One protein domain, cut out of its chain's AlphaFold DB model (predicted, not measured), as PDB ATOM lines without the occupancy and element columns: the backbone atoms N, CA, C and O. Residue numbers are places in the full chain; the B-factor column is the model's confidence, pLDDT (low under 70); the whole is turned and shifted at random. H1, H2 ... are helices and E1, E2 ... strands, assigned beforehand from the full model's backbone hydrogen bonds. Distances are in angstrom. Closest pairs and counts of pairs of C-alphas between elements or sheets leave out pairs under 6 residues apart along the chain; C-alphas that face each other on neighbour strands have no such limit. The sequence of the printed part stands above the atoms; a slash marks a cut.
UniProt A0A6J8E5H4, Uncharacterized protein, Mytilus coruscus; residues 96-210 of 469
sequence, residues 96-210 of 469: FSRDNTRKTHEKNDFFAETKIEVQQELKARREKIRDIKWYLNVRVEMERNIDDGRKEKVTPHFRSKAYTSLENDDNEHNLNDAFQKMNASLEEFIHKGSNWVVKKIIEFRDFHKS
ATOM      1  N   PHE A  96      18.962  38.297 -60.916       75.88
ATOM      2  CA  PHE A  96      18.836  39.686 -60.478       75.88
ATOM      3  C   PHE A  96      19.781  40.600 -61.251       75.88
ATOM      4  O   PHE A  96      20.962  40.311 -61.426       75.88
ATOM      5  N   SER A  97      19.281  41.771 -61.645       69.50
ATOM      6  CA  SER A  97      20.062  42.776 -62.379       69.50
ATOM      7  C   SER A  97      21.181  43.427 -61.553       69.50
ATOM      8  O   SER A  97      22.046  44.095 -62.116       69.50
ATOM      9  N   ARG A  98      21.175  43.269 -60.221       74.00
ATOM     10  CA  ARG A  98      22.171  43.828 -59.290       74.00
ATOM     11  C   ARG A  98      22.480  42.840 -58.164       74.00
ATOM     12  O   ARG A  98      21.561  42.252 -57.594       74.00
ATOM     13  N   ASP A  99      23.752  42.753 -57.773       71.75
ATOM     14  CA  ASP A  99      24.215  41.871 -56.689       71.75
ATOM     15  C   ASP A  99      23.549  42.184 -55.338       71.75
ATOM     16  O   ASP A  99      23.112  41.280 -54.630       71.75
ATOM     17  N   ASN A 100      23.386  43.470 -55.001       71.81
ATOM     18  CA  ASN A 100      22.723  43.873 -53.754       71.81
ATOM     19  C   ASN A 100      21.266  43.401 -53.686       71.81
ATOM     20  O   ASN A 100      20.800  43.012 -52.619       71.81
ATOM     21  N   THR A 101      20.546  43.404 -54.810       75.00
ATOM     22  CA  THR A 101      19.154  42.937 -54.851       75.00
ATOM     23  C   THR A 101      19.078  41.431 -54.618       75.00
ATOM     24  O   THR A 101      18.245  40.983 -53.832       75.00
ATOM     25  N   ARG A 102      19.996  40.658 -55.217       81.62
ATOM     26  CA  ARG A 102      20.133  39.221 -54.948       81.62
ATOM     27  C   ARG A 102      20.442  38.948 -53.476       81.62
ATOM     28  O   ARG A 102      19.777  38.127 -52.861       81.62
ATOM     29  N   LYS A 103      21.415  39.655 -52.896       74.06
ATOM     30  CA  LYS A 103      21.816  39.479 -51.490       74.06
ATOM     31  C   LYS A 103      20.685  39.804 -50.513       74.06
ATOM     32  O   LYS A 103      20.504  39.100 -49.525       74.06
ATOM     33  N   THR A 104      19.892  40.840 -50.794       76.94
ATOM     34  CA  THR A 104      18.690  41.159 -50.005       76.94
ATOM     35  C   THR A 104      17.632  40.064 -50.119       76.94
ATOM     36  O   THR A 104      17.009  39.719 -49.118       76.94
ATOM     37  N   HIS A 105      17.448  39.487 -51.307       80.06
ATOM     38  CA  HIS A 105      16.559  38.346 -51.502       80.06
ATOM     39  C   HIS A 105      17.034  37.107 -50.730       80.06
ATOM     40  O   HIS A 105      16.268  36.580 -49.934       80.06
ATOM     41  N   GLU A 106      18.304  36.709 -50.860       76.38
ATOM     42  CA  GLU A 106      18.883  35.576 -50.119       76.38
ATOM     43  C   GLU A 106      18.769  35.760 -48.595       76.38
ATOM     44  O   GLU A 106      18.481  34.809 -47.869       76.38
ATOM     45  N   LYS A 107      18.942  36.997 -48.105       78.50
ATOM     46  CA  LYS A 107      18.717  37.366 -46.701       78.50
ATOM     47  C   LYS A 107      17.261  37.135 -46.281       78.50
ATOM     48  O   LYS A 107      17.011  36.542 -45.236       78.50
ATOM     49  N   ASN A 108      16.308  37.649 -47.053       80.19
ATOM     50  CA  ASN A 108      14.890  37.569 -46.705       80.19
ATOM     51  C   ASN A 108      14.374  36.129 -46.777       80.19
ATOM     52  O   ASN A 108      13.662  35.703 -45.869       80.19
ATOM     53  N   ASP A 109      14.791  35.379 -47.795       81.06
ATOM     54  CA  ASP A 109      14.474  33.960 -47.946       81.06
ATOM     55  C   ASP A 109      15.011  33.154 -46.758       81.06
ATOM     56  O   ASP A 109      14.272  32.385 -46.153       81.06
ATOM     57  N   PHE A 110      16.256  33.410 -46.336       81.19
ATOM     58  CA  PHE A 110      16.820  32.799 -45.132       81.19
ATOM     59  C   PHE A 110      15.953  33.039 -43.888       81.19
ATOM     60  O   PHE A 110      15.673  32.108 -43.132       81.19
ATOM     61  N   PHE A 111      15.531  34.284 -43.650       79.50
ATOM     62  CA  PHE A 111      14.701  34.598 -42.489       79.50
ATOM     63  C   PHE A 111      13.309  33.968 -42.583       79.50
ATOM     64  O   PHE A 111      12.779  33.548 -41.556       79.50
ATOM     65  N   ALA A 112      12.737  33.866 -43.784       81.00
ATOM     66  CA  ALA A 112      11.461  33.198 -44.005       81.00
ATOM     67  C   ALA A 112      11.550  31.686 -43.725       81.00
ATOM     68  O   ALA A 112      10.731  31.165 -42.972       81.00
ATOM     69  N   GLU A 113      12.576  31.009 -44.250       81.25
ATOM     70  CA  GLU A 113      12.854  29.587 -43.994       81.25
ATOM     71  C   GLU A 113      13.089  29.334 -42.495       81.25
ATOM     72  O   GLU A 113      12.403  28.526 -41.869       81.25
ATOM     73  N   THR A 114      13.989  30.110 -41.882       79.19
ATOM     74  CA  THR A 114      14.334  29.976 -40.457       79.19
ATOM     75  C   THR A 114      13.131  30.243 -39.555       79.19
ATOM     76  O   THR A 114      13.006  29.631 -38.497       79.19
ATOM     77  N   LYS A 115      12.222  31.152 -39.938       82.06
ATOM     78  CA  LYS A 115      10.996  31.409 -39.170       82.06
ATOM     79  C   LYS A 115      10.143  30.145 -39.068       82.06
ATOM     80  O   LYS A 115       9.658  29.855 -37.976       82.06
ATOM     81  N   ILE A 116      10.001  29.394 -40.161       82.56
ATOM     82  CA  ILE A 116       9.240  28.137 -40.185       82.56
ATOM     83  C   ILE A 116       9.922  27.094 -39.293       82.56
ATOM     84  O   ILE A 116       9.258  26.502 -38.444       82.56
ATOM     85  N   GLU A 117      11.239  26.918 -39.422       80.81
ATOM     86  CA  GLU A 117      12.004  25.965 -38.602       80.81
ATOM     87  C   GLU A 117      11.904  26.278 -37.103       80.81
ATOM     88  O   GLU A 117      11.611  25.403 -36.290       80.81
ATOM     89  N   VAL A 118      12.087  27.546 -36.722       79.75
ATOM     90  CA  VAL A 118      11.969  27.992 -35.327       79.75
ATOM     91  C   VAL A 118      10.545  27.795 -34.814       79.75
ATOM     92  O   VAL A 118      10.363  27.380 -33.672       79.75
ATOM     93  N   GLN A 119       9.528  28.076 -35.631       82.06
ATOM     94  CA  GLN A 119       8.132  27.869 -35.249       82.06
ATOM     95  C   GLN A 119       7.831  26.383 -35.010       82.06
ATOM     96  O   GLN A 119       7.191  26.045 -34.014       82.06
ATOM     97  N   GLN A 120       8.333  25.498 -35.874       81.75
ATOM     98  CA  GLN A 120       8.218  24.049 -35.707       81.75
ATOM     99  C   GLN A 120       8.956  23.562 -34.455       81.75
ATOM    100  O   GLN A 120       8.376  22.815 -33.671       81.75
ATOM    101  N   GLU A 121      10.180  24.030 -34.206       78.19
ATOM    102  CA  GLU A 121      10.961  23.649 -33.024       78.19
ATOM    103  C   GLU A 121      10.313  24.151 -31.726       78.19
ATOM    104  O   GLU A 121      10.240  23.418 -30.742       78.19
ATOM    105  N   LEU A 122       9.784  25.380 -31.705       76.62
ATOM    106  CA  LEU A 122       9.036  25.894 -30.555       76.62
ATOM    107  C   LEU A 122       7.769  25.070 -30.307       76.62
ATOM    108  O   LEU A 122       7.460  24.779 -29.153       76.62
ATOM    109  N   LYS A 123       7.066  24.648 -31.366       79.00
ATOM    110  CA  LYS A 123       5.895  23.767 -31.258       79.00
ATOM    111  C   LYS A 123       6.275  22.368 -30.750       79.00
ATOM    112  O   LYS A 123       5.649  21.879 -29.818       79.00
ATOM    113  N   ALA A 124       7.342  21.768 -31.273       76.62
ATOM    114  CA  ALA A 124       7.833  20.459 -30.836       76.62
ATOM    115  C   ALA A 124       8.363  20.480 -29.389       76.62
ATOM    116  O   ALA A 124       8.187  19.526 -28.631       76.62
ATOM    117  N   ARG A 125       9.003  21.577 -28.965       72.69
ATOM    118  CA  ARG A 125       9.419  21.767 -27.567       72.69
ATOM    119  C   ARG A 125       8.232  21.993 -26.637       72.69
ATOM    120  O   ARG A 125       8.302  21.534 -25.501       72.69
ATOM    121  N   ARG A 126       7.163  22.641 -27.110       69.44
ATOM    122  CA  ARG A 126       5.920  22.849 -26.348       69.44
ATOM    123  C   ARG A 126       5.230  21.553 -25.959       69.44
ATOM    124  O   ARG A 126       4.762  21.440 -24.835       69.44
ATOM    125  N   GLU A 127       5.248  20.548 -26.832       67.62
ATOM    126  CA  GLU A 127       4.713  19.217 -26.502       67.62
ATOM    127  C   GLU A 127       5.412  18.588 -25.285       67.62
ATOM    128  O   GLU A 127       4.850  17.728 -24.613       67.62
ATOM    129  N   LYS A 128       6.635  19.034 -24.975       66.50
ATOM    130  CA  LYS A 128       7.449  18.531 -23.862       66.50
ATOM    131  C   LYS A 128       7.521  19.498 -22.675       66.50
ATOM    132  O   LYS A 128       7.842  19.058 -21.577       66.50
ATOM    133  N   ILE A 129       7.298  20.798 -22.886       64.94
ATOM    134  CA  ILE A 129       7.518  21.874 -21.905       64.94
ATOM    135  C   ILE A 129       6.414  22.929 -22.075       64.94
ATOM    136  O   ILE A 129       6.343  23.554 -23.128       64.94
ATOM    137  N   ARG A 130       5.587  23.160 -21.042       62.28
ATOM    138  CA  ARG A 130       4.432  24.084 -21.111       62.28
ATOM    139  C   ARG A 130       4.830  25.533 -21.418       62.28
ATOM    140  O   ARG A 130       4.380  26.087 -22.417       62.28
ATOM    141  N   ASP A 131       5.726  26.101 -20.609       70.06
ATOM    142  CA  ASP A 131       6.163  27.495 -20.744       70.06
ATOM    143  C   ASP A 131       7.620  27.581 -21.187       70.06
ATOM    144  O   ASP A 131       8.516  26.973 -20.593       70.06
ATOM    145  N   ILE A 132       7.880  28.371 -22.230       72.19
ATOM    146  CA  ILE A 132       9.216  28.474 -22.825       72.19
ATOM    147  C   ILE A 132       9.637  29.933 -22.912       72.19
ATOM    148  O   ILE A 132       8.988  30.756 -23.555       72.19
ATOM    149  N   LYS A 133      10.795  30.243 -22.324       76.88
ATOM    150  CA  LYS A 133      11.493  31.512 -22.531       76.88
ATOM    151  C   LYS A 133      12.583  31.340 -23.583       76.88
ATOM    152  O   LYS A 133      13.454  30.485 -23.434       76.88
ATOM    153  N   TRP A 134      12.571  32.162 -24.625       79.38
ATOM    154  CA  TRP A 134      13.482  32.024 -25.763       79.38
ATOM    155  C   TRP A 134      13.933  33.374 -26.328       79.38
ATOM    156  O   TRP A 134      13.355  34.426 -26.069       79.38
ATOM    157  N   TYR A 135      15.023  33.349 -27.088       81.81
ATOM    158  CA  TYR A 135      15.485  34.447 -27.931       81.81
ATOM    159  C   TYR A 135      16.248  33.855 -29.114       81.81
ATOM    160  O   TYR A 135      16.820  32.770 -29.008       81.81
ATOM    161  N   LEU A 136      16.287  34.576 -30.227       81.38
ATOM    162  CA  LEU A 136      17.018  34.181 -31.423       81.38
ATOM    163  C   LEU A 136      18.368  34.880 -31.475       81.38
ATOM    164  O   LEU A 136      18.533  36.002 -30.987       81.38
ATOM    165  N   ASN A 137      19.343  34.192 -32.056       80.88
ATOM    166  CA  ASN A 137      20.670  34.718 -32.323       80.88
ATOM    167  C   ASN A 137      21.122  34.203 -33.687       80.88
ATOM    168  O   ASN A 137      21.210  32.997 -33.892       80.88
ATOM    169  N   VAL A 138      21.407  35.126 -34.599       80.19
ATOM    170  CA  VAL A 138      21.923  34.828 -35.931       80.19
ATOM    171  C   VAL A 138      23.346  35.349 -36.023       80.19
ATOM    172  O   VAL A 138      23.619  36.519 -35.742       80.19
ATOM    173  N   ARG A 139      24.265  34.478 -36.433       81.12
ATOM    174  CA  ARG A 139      25.643  34.854 -36.736       81.12
ATOM    175  C   ARG A 139      25.755  35.118 -38.233       81.12
ATOM    176  O   ARG A 139      25.210  34.368 -39.031       81.12
ATOM    177  N   VAL A 140      26.446  36.179 -38.635       81.06
ATOM    178  CA  VAL A 140      26.526  36.584 -40.049       81.06
ATOM    179  C   VAL A 140      27.976  36.851 -40.416       81.06
ATOM    180  O   VAL A 140      28.633  37.609 -39.719       81.06
ATOM    181  N   GLU A 141      28.481  36.247 -41.492       81.00
ATOM    182  CA  GLU A 141      29.751  36.630 -42.115       81.00
ATOM    183  C   GLU A 141      29.502  37.838 -43.024       81.00
ATOM    184  O   GLU A 141      28.688  37.787 -43.952       81.00
ATOM    185  N   MET A 142      30.202  38.933 -42.747       81.00
ATOM    186  CA  MET A 142      30.133  40.172 -43.511       81.00
ATOM    187  C   MET A 142      31.506  40.508 -44.078       81.00
ATOM    188  O   MET A 142      32.526  40.256 -43.434       81.00
ATOM    189  N   GLU A 143      31.522  41.093 -45.272       83.06
ATOM    190  CA  GLU A 143      32.740  41.572 -45.921       83.06
ATOM    191  C   GLU A 143      32.599  43.021 -46.388       83.06
ATOM    192  O   GLU A 143      31.517  43.438 -46.798       83.06
ATOM    193  N   ARG A 144      33.688  43.789 -46.321       82.06
ATOM    194  CA  ARG A 144      33.788  45.114 -46.948       82.06
ATOM    195  C   ARG A 144      35.082  45.226 -47.739       82.06
ATOM    196  O   ARG A 144      36.096  44.637 -47.360       82.06
ATOM    197  N   ASN A 145      35.042  45.993 -48.824       77.62
ATOM    198  CA  ASN A 145      36.238  46.345 -49.582       77.62
ATOM    199  C   ASN A 145      36.890  47.573 -48.937       77.62
ATOM    200  O   ASN A 145      36.204  48.554 -48.655       77.62
ATOM    201  N   ILE A 146      38.195  47.494 -48.699       75.75
ATOM    202  CA  ILE A 146      39.040  48.624 -48.304       75.75
ATOM    203  C   ILE A 146      39.649  49.219 -49.583       75.75
ATOM    204  O   ILE A 146      39.842  48.489 -50.558       75.75
ATOM    205  N   ASP A 147      39.960  50.517 -49.573       68.69
ATOM    206  CA  ASP A 147      40.447  51.296 -50.725       68.69
ATOM    207  C   ASP A 147      41.667  50.674 -51.449       68.69
ATOM    208  O   ASP A 147      41.818  50.840 -52.654       68.69
ATOM    209  N   ASP A 148      42.465  49.846 -50.760       71.12
ATOM    210  CA  ASP A 148      43.607  49.084 -51.309       71.12
ATOM    211  C   ASP A 148      43.230  47.742 -51.989       71.12
ATOM    212  O   ASP A 148      44.079  46.874 -52.209       71.12
ATOM    213  N   GLY A 149      41.945  47.482 -52.249       66.62
ATOM    214  CA  GLY A 149      41.463  46.218 -52.832       66.62
ATOM    215  C   GLY A 149      41.494  45.013 -51.877       66.62
ATOM    216  O   GLY A 149      41.119  43.898 -52.252       66.62
ATOM    217  N   ARG A 150      41.904  45.215 -50.617       71.81
ATOM    218  CA  ARG A 150      41.855  44.198 -49.556       71.81
ATOM    219  C   ARG A 150      40.427  44.048 -49.024       71.81
ATOM    220  O   ARG A 150      39.704  45.030 -48.868       71.81
ATOM    221  N   LYS A 151      40.034  42.813 -48.706       79.12
ATOM    222  CA  LYS A 151      38.724  42.497 -48.117       79.12
ATOM    223  C   LYS A 151      38.847  42.318 -46.613       79.12
ATOM    224  O   LYS A 151      39.573  41.436 -46.157       79.12
ATOM    225  N   GLU A 152      38.103  43.106 -45.850       81.25
ATOM    226  CA  GLU A 152      37.941  42.880 -44.416       81.25
ATOM    227  C   GLU A 152      36.750  41.954 -44.180       81.25
ATOM    228  O   GLU A 152      35.729  42.081 -44.857       81.25
ATOM    229  N   LYS A 153      36.872  41.021 -43.230       82.88
ATOM    230  CA  LYS A 153      35.804  40.088 -42.857       82.88
ATOM    231  C   LYS A 153      35.514  40.169 -41.370       82.88
ATOM    232  O   LYS A 153      36.434  40.155 -40.557       82.88
ATOM    233  N   VAL A 154      34.234  40.164 -41.020       78.75
ATOM    234  CA  VAL A 154      33.767  40.112 -39.630       78.75
ATOM    235  C   VAL A 154      32.630  39.113 -39.491       78.75
ATOM    236  O   VAL A 154      31.876  38.883 -40.434       78.75
ATOM    237  N   THR A 155      32.490  38.522 -38.301       80.88
ATOM    238  CA  THR A 155      31.376  37.611 -37.992       80.88
ATOM    239  C   THR A 155      30.527  38.104 -36.814       80.88
ATOM    240  O   THR A 155      30.623  37.531 -35.723       80.88
ATOM    241  N   PRO A 156      29.751  39.192 -36.966       77.50
ATOM    242  CA  PRO A 156      28.861  39.687 -35.921       77.50
ATOM    243  C   PRO A 156      27.717  38.719 -35.586       77.50
ATOM    244  O   PRO A 156      27.327  37.862 -36.380       77.50
ATOM    245  N   HIS A 157      27.164  38.909 -34.386       79.06
ATOM    246  CA  HIS A 157      25.968  38.236 -33.890       79.06
ATOM    247  C   HIS A 157      24.835  39.249 -33.719       79.06
ATOM    248  O   HIS A 157      25.027  40.290 -33.084       79.06
ATOM    249  N   PHE A 158      23.650  38.919 -34.220       81.06
ATOM    250  CA  PHE A 158      22.436  39.718 -34.083       81.06
ATOM    251  C   PHE A 158      21.418  38.926 -33.280       81.06
ATOM    252  O   PHE A 158      21.105  37.789 -33.621       81.06
ATOM    253  N   ARG A 159      20.923  39.519 -32.193       81.62
ATOM    254  CA  ARG A 159      19.999  38.851 -31.275       81.62
ATOM    255  C   ARG A 159      18.649  39.540 -31.225       81.62
ATOM    256  O   ARG A 159      18.576  40.767 -31.282       81.62
ATOM    257  N   SER A 160      17.600  38.757 -31.021       83.81
ATOM    258  CA  SER A 160      16.290  39.284 -30.656       83.81
ATOM    259  C   SER A 160      16.239  39.668 -29.170       83.81
ATOM    260  O   SER A 160      17.176  39.432 -28.388       83.81
ATOM    261  N   LYS A 161      15.102  40.241 -28.760       80.69
ATOM    262  CA  LYS A 161      14.730  40.315 -27.341       80.69
ATOM    263  C   LYS A 161      14.409  38.914 -26.806       80.69
ATOM    264  O   LYS A 161      14.301  37.964 -27.579       80.69
ATOM    265  N   ALA A 162      14.319  38.795 -25.485       79.88
ATOM    266  CA  ALA A 162      13.796  37.591 -24.856       79.88
ATOM    267  C   ALA A 162      12.266  37.639 -24.869       79.88
ATOM    268  O   ALA A 162      11.693  38.663 -24.498       79.88
ATOM    269  N   TYR A 163      11.653  36.537 -25.280       81.12
ATOM    270  CA  TYR A 163      10.212  36.327 -25.320       81.12
ATOM    271  C   TYR A 163       9.853  35.178 -24.385       81.12
ATOM    272  O   TYR A 163      10.664  34.276 -24.159       81.12
ATOM    273  N   THR A 164       8.641  35.232 -23.850       80.25
ATOM    274  CA  THR A 164       8.030  34.143 -23.092       80.25
ATOM    275  C   THR A 164       6.831  33.669 -23.893       80.25
ATOM    276  O   THR A 164       6.072  34.492 -24.395       80.25
ATOM    277  N   SER A 165       6.697  32.360 -24.033       75.62
ATOM    278  CA  SER A 165       5.604  31.714 -24.743       75.62
ATOM    279  C   SER A 165       4.816  30.871 -23.764       75.62
ATOM    280  O   SER A 165       5.365  29.898 -23.247       75.62
ATOM    281  N   LEU A 166       3.563  31.261 -23.540       75.19
ATOM    282  CA  LEU A 166       2.616  30.554 -22.678       75.19
ATOM    283  C   LEU A 166       1.822  29.503 -23.477       75.19
ATOM    284  O   LEU A 166       1.911  29.448 -24.712       75.19
ATOM    285  N   GLU A 167       1.041  28.690 -22.761       59.72
ATOM    286  CA  GLU A 167       0.296  27.518 -23.258       59.72
ATOM    287  C   GLU A 167      -0.631  27.816 -24.459       59.72
ATOM    288  O   GLU A 167      -0.727  26.994 -25.366       59.72
ATOM    289  N   ASN A 168      -1.218  29.020 -24.542       62.31
ATOM    290  CA  ASN A 168      -2.207  29.394 -25.570       62.31
ATOM    291  C   ASN A 168      -1.739  30.475 -26.570       62.31
ATOM    292  O   ASN A 168      -2.550  30.988 -27.340       62.31
ATOM    293  N   ASP A 169      -0.452  30.839 -26.583       65.81
ATOM    294  CA  ASP A 169       0.054  31.868 -27.505       65.81
ATOM    295  C   ASP A 169       0.359  31.297 -28.897       65.81
ATOM    296  O   ASP A 169       1.185  30.389 -29.036       65.81
ATOM    297  N   ASP A 170      -0.173  31.911 -29.955       65.62
ATOM    298  CA  ASP A 170       0.174  31.575 -31.349       65.62
ATOM    299  C   ASP A 170       1.641  31.928 -31.691       65.62
ATOM    300  O   ASP A 170       2.201  31.484 -32.686       65.62
ATOM    301  N   ASN A 171       2.329  32.695 -30.829       72.75
ATOM    302  CA  ASN A 171       3.729  33.135 -30.955       72.75
ATOM    303  C   ASN A 171       4.106  33.842 -32.263       72.75
ATOM    304  O   ASN A 171       5.214  34.371 -32.348       72.75
ATOM    305  N   GLU A 172       3.233  33.891 -33.265       81.81
ATOM    306  CA  GLU A 172       3.545  34.431 -34.575       81.81
ATOM    307  C   GLU A 172       3.923  35.908 -34.469       81.81
ATOM    308  O   GLU A 172       4.917  36.341 -35.054       81.81
ATOM    309  N   HIS A 173       3.195  36.665 -33.646       83.19
ATOM    310  CA  HIS A 173       3.526  38.054 -33.355       83.19
ATOM    311  C   HIS A 173       4.925  38.195 -32.731       83.19
ATOM    312  O   HIS A 173       5.729  39.004 -33.193       83.19
ATOM    313  N   ASN A 174       5.249  37.360 -31.737       84.06
ATOM    314  CA  ASN A 174       6.549  37.369 -31.057       84.06
ATOM    315  C   ASN A 174       7.692  36.977 -32.003       84.06
ATOM    316  O   ASN A 174       8.758  37.592 -31.971       84.06
ATOM    317  N   LEU A 175       7.472  35.991 -32.876       84.00
ATOM    318  CA  LEU A 175       8.423  35.586 -33.912       84.00
ATOM    319  C   LEU A 175       8.637  36.704 -34.933       84.00
ATOM    320  O   LEU A 175       9.783  37.065 -35.202       84.00
ATOM    321  N   ASN A 176       7.564  37.297 -35.453       85.12
ATOM    322  CA  ASN A 176       7.647  38.420 -36.387       85.12
ATOM    323  C   ASN A 176       8.426  39.592 -35.783       85.12
ATOM    324  O   ASN A 176       9.358  40.095 -36.410       85.12
ATOM    325  N   ASP A 177       8.111  39.977 -34.547       86.06
ATOM    326  CA  ASP A 177       8.821  41.033 -33.827       86.06
ATOM    327  C   ASP A 177      10.301  40.673 -33.576       86.06
ATOM    328  O   ASP A 177      11.185  41.524 -33.721       86.06
ATOM    329  N   ALA A 178      10.606  39.409 -33.258       85.00
ATOM    330  CA  ALA A 178      11.976  38.930 -33.082       85.00
ATOM    331  C   ALA A 178      12.804  39.086 -34.366       85.00
ATOM    332  O   ALA A 178      13.904  39.649 -34.326       85.00
ATOM    333  N   PHE A 179      12.273  38.624 -35.504       85.06
ATOM    334  CA  PHE A 179      12.931  38.731 -36.807       85.06
ATOM    335  C   PHE A 179      13.035  40.179 -37.288       85.06
ATOM    336  O   PHE A 179      14.102  40.581 -37.748       85.06
ATOM    337  N   GLN A 180      11.990  40.995 -37.115       85.38
ATOM    338  CA  GLN A 180      12.030  42.422 -37.448       85.38
ATOM    339  C   GLN A 180      13.118  43.160 -36.664       85.38
ATOM    340  O   GLN A 180      13.888  43.919 -37.247       85.38
ATOM    341  N   LYS A 181      13.254  42.903 -35.357       84.31
ATOM    342  CA  LYS A 181      14.308  43.524 -34.535       84.31
ATOM    343  C   LYS A 181      15.712  43.096 -34.943       84.31
ATOM    344  O   LYS A 181      16.625  43.927 -34.945       84.31
ATOM    345  N   MET A 182      15.896  41.822 -35.282       84.25
ATOM    346  CA  MET A 182      17.177  41.334 -35.797       84.25
ATOM    347  C   MET A 182      17.505  41.970 -37.150       84.25
ATOM    348  O   MET A 182      18.619  42.460 -37.322       84.25
ATOM    349  N   ASN A 183      16.529  42.046 -38.060       83.31
ATOM    350  CA  ASN A 183      16.673  42.704 -39.358       83.31
ATOM    351  C   ASN A 183      17.006  44.184 -39.220       83.31
ATOM    352  O   ASN A 183      17.971  44.633 -39.826       83.31
ATOM    353  N   ALA A 184      16.292  44.916 -38.368       83.44
ATOM    354  CA  ALA A 184      16.574  46.321 -38.106       83.44
ATOM    355  C   ALA A 184      17.997  46.518 -37.561       83.44
ATOM    356  O   ALA A 184      18.701  47.419 -37.997       83.44
ATOM    357  N   SER A 185      18.456  45.644 -36.658       82.50
ATOM    358  CA  SER A 185      19.823  45.707 -36.113       82.50
ATOM    359  C   SER A 185      20.891  45.401 -37.171       82.50
ATOM    360  O   SER A 185      21.968  45.996 -37.164       82.50
ATOM    361  N   LEU A 186      20.602  44.471 -38.083       81.06
ATOM    362  CA  LEU A 186      21.471  44.115 -39.203       81.06
ATOM    363  C   LEU A 186      21.522  45.238 -40.248       81.06
ATOM    364  O   LEU A 186      22.599  45.605 -40.704       81.06
ATOM    365  N   GLU A 187      20.381  45.822 -40.597       79.44
ATOM    366  CA  GLU A 187      20.286  46.963 -41.510       79.44
ATOM    367  C   GLU A 187      20.946  48.204 -40.922       79.44
ATOM    368  O   GLU A 187      21.700  48.882 -41.611       79.44
ATOM    369  N   GLU A 188      20.766  48.454 -39.628       80.31
ATOM    370  CA  GLU A 188      21.474  49.503 -38.904       80.31
ATOM    371  C   GLU A 188      22.998  49.303 -38.969       80.31
ATOM    372  O   GLU A 188      23.747  50.275 -39.082       80.31
ATOM    373  N   PHE A 189      23.472  48.054 -38.935       75.31
ATOM    374  CA  PHE A 189      24.889  47.726 -39.094       75.31
ATOM    375  C   PHE A 189      25.389  47.951 -40.531       75.31
ATOM    376  O   PHE A 189      26.485  48.477 -40.720       75.31
ATOM    377  N   ILE A 190      24.584  47.599 -41.536       73.56
ATOM    378  CA  ILE A 190      24.908  47.771 -42.961       73.56
ATOM    379  C   ILE A 190      24.908  49.260 -43.351       73.56
ATOM    380  O   ILE A 190      25.841  49.736 -43.996       73.56
ATOM    381  N   HIS A 191      23.885  50.015 -42.938       67.38
ATOM    382  CA  HIS A 191      23.633  51.385 -43.395       67.38
ATOM    383  C   HIS A 191      24.431  52.468 -42.656       67.38
ATOM    384  O   HIS A 191      24.559  53.574 -43.177       67.38
ATOM    385  N   LYS A 192      25.026  52.193 -41.486       62.41
ATOM    386  CA  LYS A 192      25.877  53.159 -40.755       62.41
ATOM    387  C   LYS A 192      27.287  53.314 -41.357       62.41
ATOM    388  O   LYS A 192      28.288  53.223 -40.648       62.41
ATOM    389  N   GLY A 193      27.367  53.544 -42.669       49.62
ATOM    390  CA  GLY A 193      28.556  54.077 -43.352       49.62
ATOM    391  C   GLY A 193      29.784  53.164 -43.409       49.62
ATOM    392  O   GLY A 193      30.893  53.652 -43.572       49.62
ATOM    393  N   SER A 194      29.621  51.851 -43.244       57.50
ATOM    394  CA  SER A 194      30.758  50.930 -43.089       57.50
ATOM    395  C   SER A 194      31.019  50.024 -44.304       57.50
ATOM    396  O   SER A 194      31.887  49.159 -44.217       57.50
ATOM    397  N   ASN A 195      30.282  50.196 -45.412       64.31
ATOM    398  CA  ASN A 195      30.373  49.392 -46.646       64.31
ATOM    399  C   ASN A 195      30.335  47.861 -46.428       64.31
ATOM    400  O   ASN A 195      30.824  47.100 -47.262       64.31
ATOM    401  N   TRP A 196      29.759  47.400 -45.311       72.38
ATOM    402  CA  TRP A 196      29.621  45.977 -45.011       72.38
ATOM    403  C   TRP A 196      28.516  45.364 -45.856       72.38
ATOM    404  O   TRP A 196      27.381  45.837 -45.868       72.38
ATOM    405  N   VAL A 197      28.844  44.258 -46.509       73.31
ATOM    406  CA  VAL A 197      27.907  43.463 -47.284       73.31
ATOM    407  C   VAL A 197      27.780  42.091 -46.637       73.31
ATOM    408  O   VAL A 197      28.776  41.456 -46.279       73.31
ATOM    409  N   VAL A 198      26.539  41.626 -46.470       74.56
ATOM    410  CA  VAL A 198      26.267  40.265 -45.997       74.56
ATOM    411  C   VAL A 198      26.793  39.288 -47.037       74.56
ATOM    412  O   VAL A 198      26.399  39.340 -48.203       74.56
ATOM    413  N   LYS A 199      27.694  38.407 -46.609       77.75
ATOM    414  CA  LYS A 199      28.264  37.373 -47.465       77.75
ATOM    415  C   LYS A 199      27.570  36.039 -47.255       77.75
ATOM    416  O   LYS A 199      27.227  35.362 -48.216       77.75
ATOM    417  N   LYS A 200      27.409  35.647 -45.994       77.69
ATOM    418  CA  LYS A 200      26.789  34.380 -45.621       77.69
ATOM    419  C   LYS A 200      26.150  34.508 -44.252       77.69
ATOM    420  O   LYS A 200      26.752  35.062 -43.334       77.69
ATOM    421  N   ILE A 201      24.958  33.952 -44.097       73.56
ATOM    422  CA  ILE A 201      24.349  33.778 -42.783       73.56
ATOM    423  C   ILE A 201      24.803  32.424 -42.227       73.56
ATOM    424  O   ILE A 201      24.759  31.405 -42.915       73.56
ATOM    425  N   ILE A 202      25.340  32.435 -41.009       71.88
ATOM    426  CA  ILE A 202      25.831  31.251 -40.307       71.88
ATOM    427  C   ILE A 202      24.695  30.748 -39.423       71.88
ATOM    428  O   ILE A 202      24.346  31.353 -38.407       71.88
ATOM    429  N   GLU A 203      24.131  29.626 -39.841       62.94
ATOM    430  CA  GLU A 203      23.054  28.939 -39.145       62.94
ATOM    431  C   GLU A 203      23.549  28.287 -37.858       62.94
ATOM    432  O   GLU A 203      24.579  27.610 -37.836       62.94
ATOM    433  N   PHE A 204      22.786  28.466 -36.784       50.16
ATOM    434  CA  PHE A 204      22.984  27.727 -35.550       50.16
ATOM    435  C   PHE A 204      21.950  26.606 -35.489       50.16
ATOM    436  O   PHE A 204      20.788  26.854 -35.191       50.16
ATOM    437  N   ARG A 205      22.380  25.377 -35.787       51.28
ATOM    438  CA  ARG A 205      21.515  24.185 -35.782       51.28
ATOM    439  C   ARG A 205      21.616  23.370 -34.483       51.28
ATOM    440  O   ARG A 205      20.892  22.401 -34.290       51.28
ATOM    441  N   ASP A 206      22.474  23.787 -33.551       51.00
ATOM    442  CA  ASP A 206      22.763  23.057 -32.314       51.00
ATOM    443  C   ASP A 206      21.793  23.409 -31.173       51.00
ATOM    444  O   ASP A 206      22.196  23.692 -30.043       51.00
ATOM    445  N   PHE A 207      20.487  23.384 -31.445       50.78
ATOM    446  CA  PHE A 207      19.460  23.684 -30.440       50.78
ATOM    447  C   PHE A 207      19.505  22.738 -29.227       50.78
ATOM    448  O   PHE A 207      18.992  23.074 -28.160       50.78
ATOM    449  N   HIS A 208      20.132  21.568 -29.370       46.75
ATOM    450  CA  HIS A 208      20.377  20.607 -28.295       46.75
ATOM    451  C   HIS A 208      21.401  21.103 -27.252       46.75
ATOM    452  O   HIS A 208      21.424  20.583 -26.143       46.75
ATOM    453  N   LYS A 209      22.204  22.137 -27.560       42.38
ATOM    454  CA  LYS A 209      23.169  22.767 -26.633       42.38
ATOM    455  C   LYS A 209      22.537  23.822 -25.708       42.38
ATOM    456  O   LYS A 209      23.248  24.517 -24.985       42.38
ATOM    457  N   SER A 210      21.211  23.988 -25.727       46.03
ATOM    458  CA  SER A 210      20.504  24.873 -24.794       46.03
ATOM    459  C   SER A 210      20.496  24.280 -23.381       46.03
ATOM    460  O   SER A 210      20.016  23.161 -23.200       46.03
TER     461      SER A 210
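This is residues 96 to 210 of the 469 residues of an uncharacterized protein of Mytilus coruscus (UniProt A0A6J8E5H4). A long, strongly twisted ribbon of antiparallel strands, with E1 and E2 along one course and E3, E4 and E5 coming back beside it, has two oppositely running helices over it. H2 covers E4; H1 grazes the ribbon near E6, which joins E2 on its other side. The printed part has 115 residues, with two named helices and six named strands in the order H1 E1 E2 E3 E4 E5 H2 E6, class mixed. It is only just loose, close to compact, with a radius of gyration of the C-alphas of 16.4 A, and elongated, 55 by 30 by 21 A.

In the branched sheet, E2, residues 137 to 145, has three antiparallel neighbours. E3, residues 151 to 154, forms a hairpin with it; N 142 and O 154 are 2.9 A apart. E4, residues 157 to 159, lies on the same side of E2 as E3, with N 158 and O 138 at 2.8 A; E6, residues 197 to 202, lies on the other side, with N 141 and O 200 at 2.8 A. E1, residues 132 to 134, runs on into E2 at 12 degrees and is antiparallel to E5, residues 163 to 165, with N 163 and O 134 at 2.8 A. H2, residues 172 to 191, is over E4 at a height over the sheet of 7.8 A; the closest C-alphas, of Phe 158 and Met 182, are 5.8 A apart. H1, residues 99 to 126, only grazes the sheet with residues 100 to 111. With residues 111 to 119 alone it touches H2, opposite ways at a shallow tilt of 32 degrees; the closest C-alphas, of Lys 115 and Leu 175, are 7.2 A apart. In H1 and H2 every O i to N i+4 pair is within hydrogen-bond range.

H1 begins at C-alpha 99 (24.215, 41.871, -56.689) and is 40.2 A long; H2 is 27.7 A, E2 26.0 A. E6, 14.2 A, ends at C-alpha 202 (25.831, 31.251, -40.307).

The farthest C-alphas, of Asp 148 and Asn 168, are 56.1 A apart. The printed part has no cut and no long link. Confidence is low, pLDDT under 70, for instance at residues 126 to 130, 191 to 195 and 203 to 210.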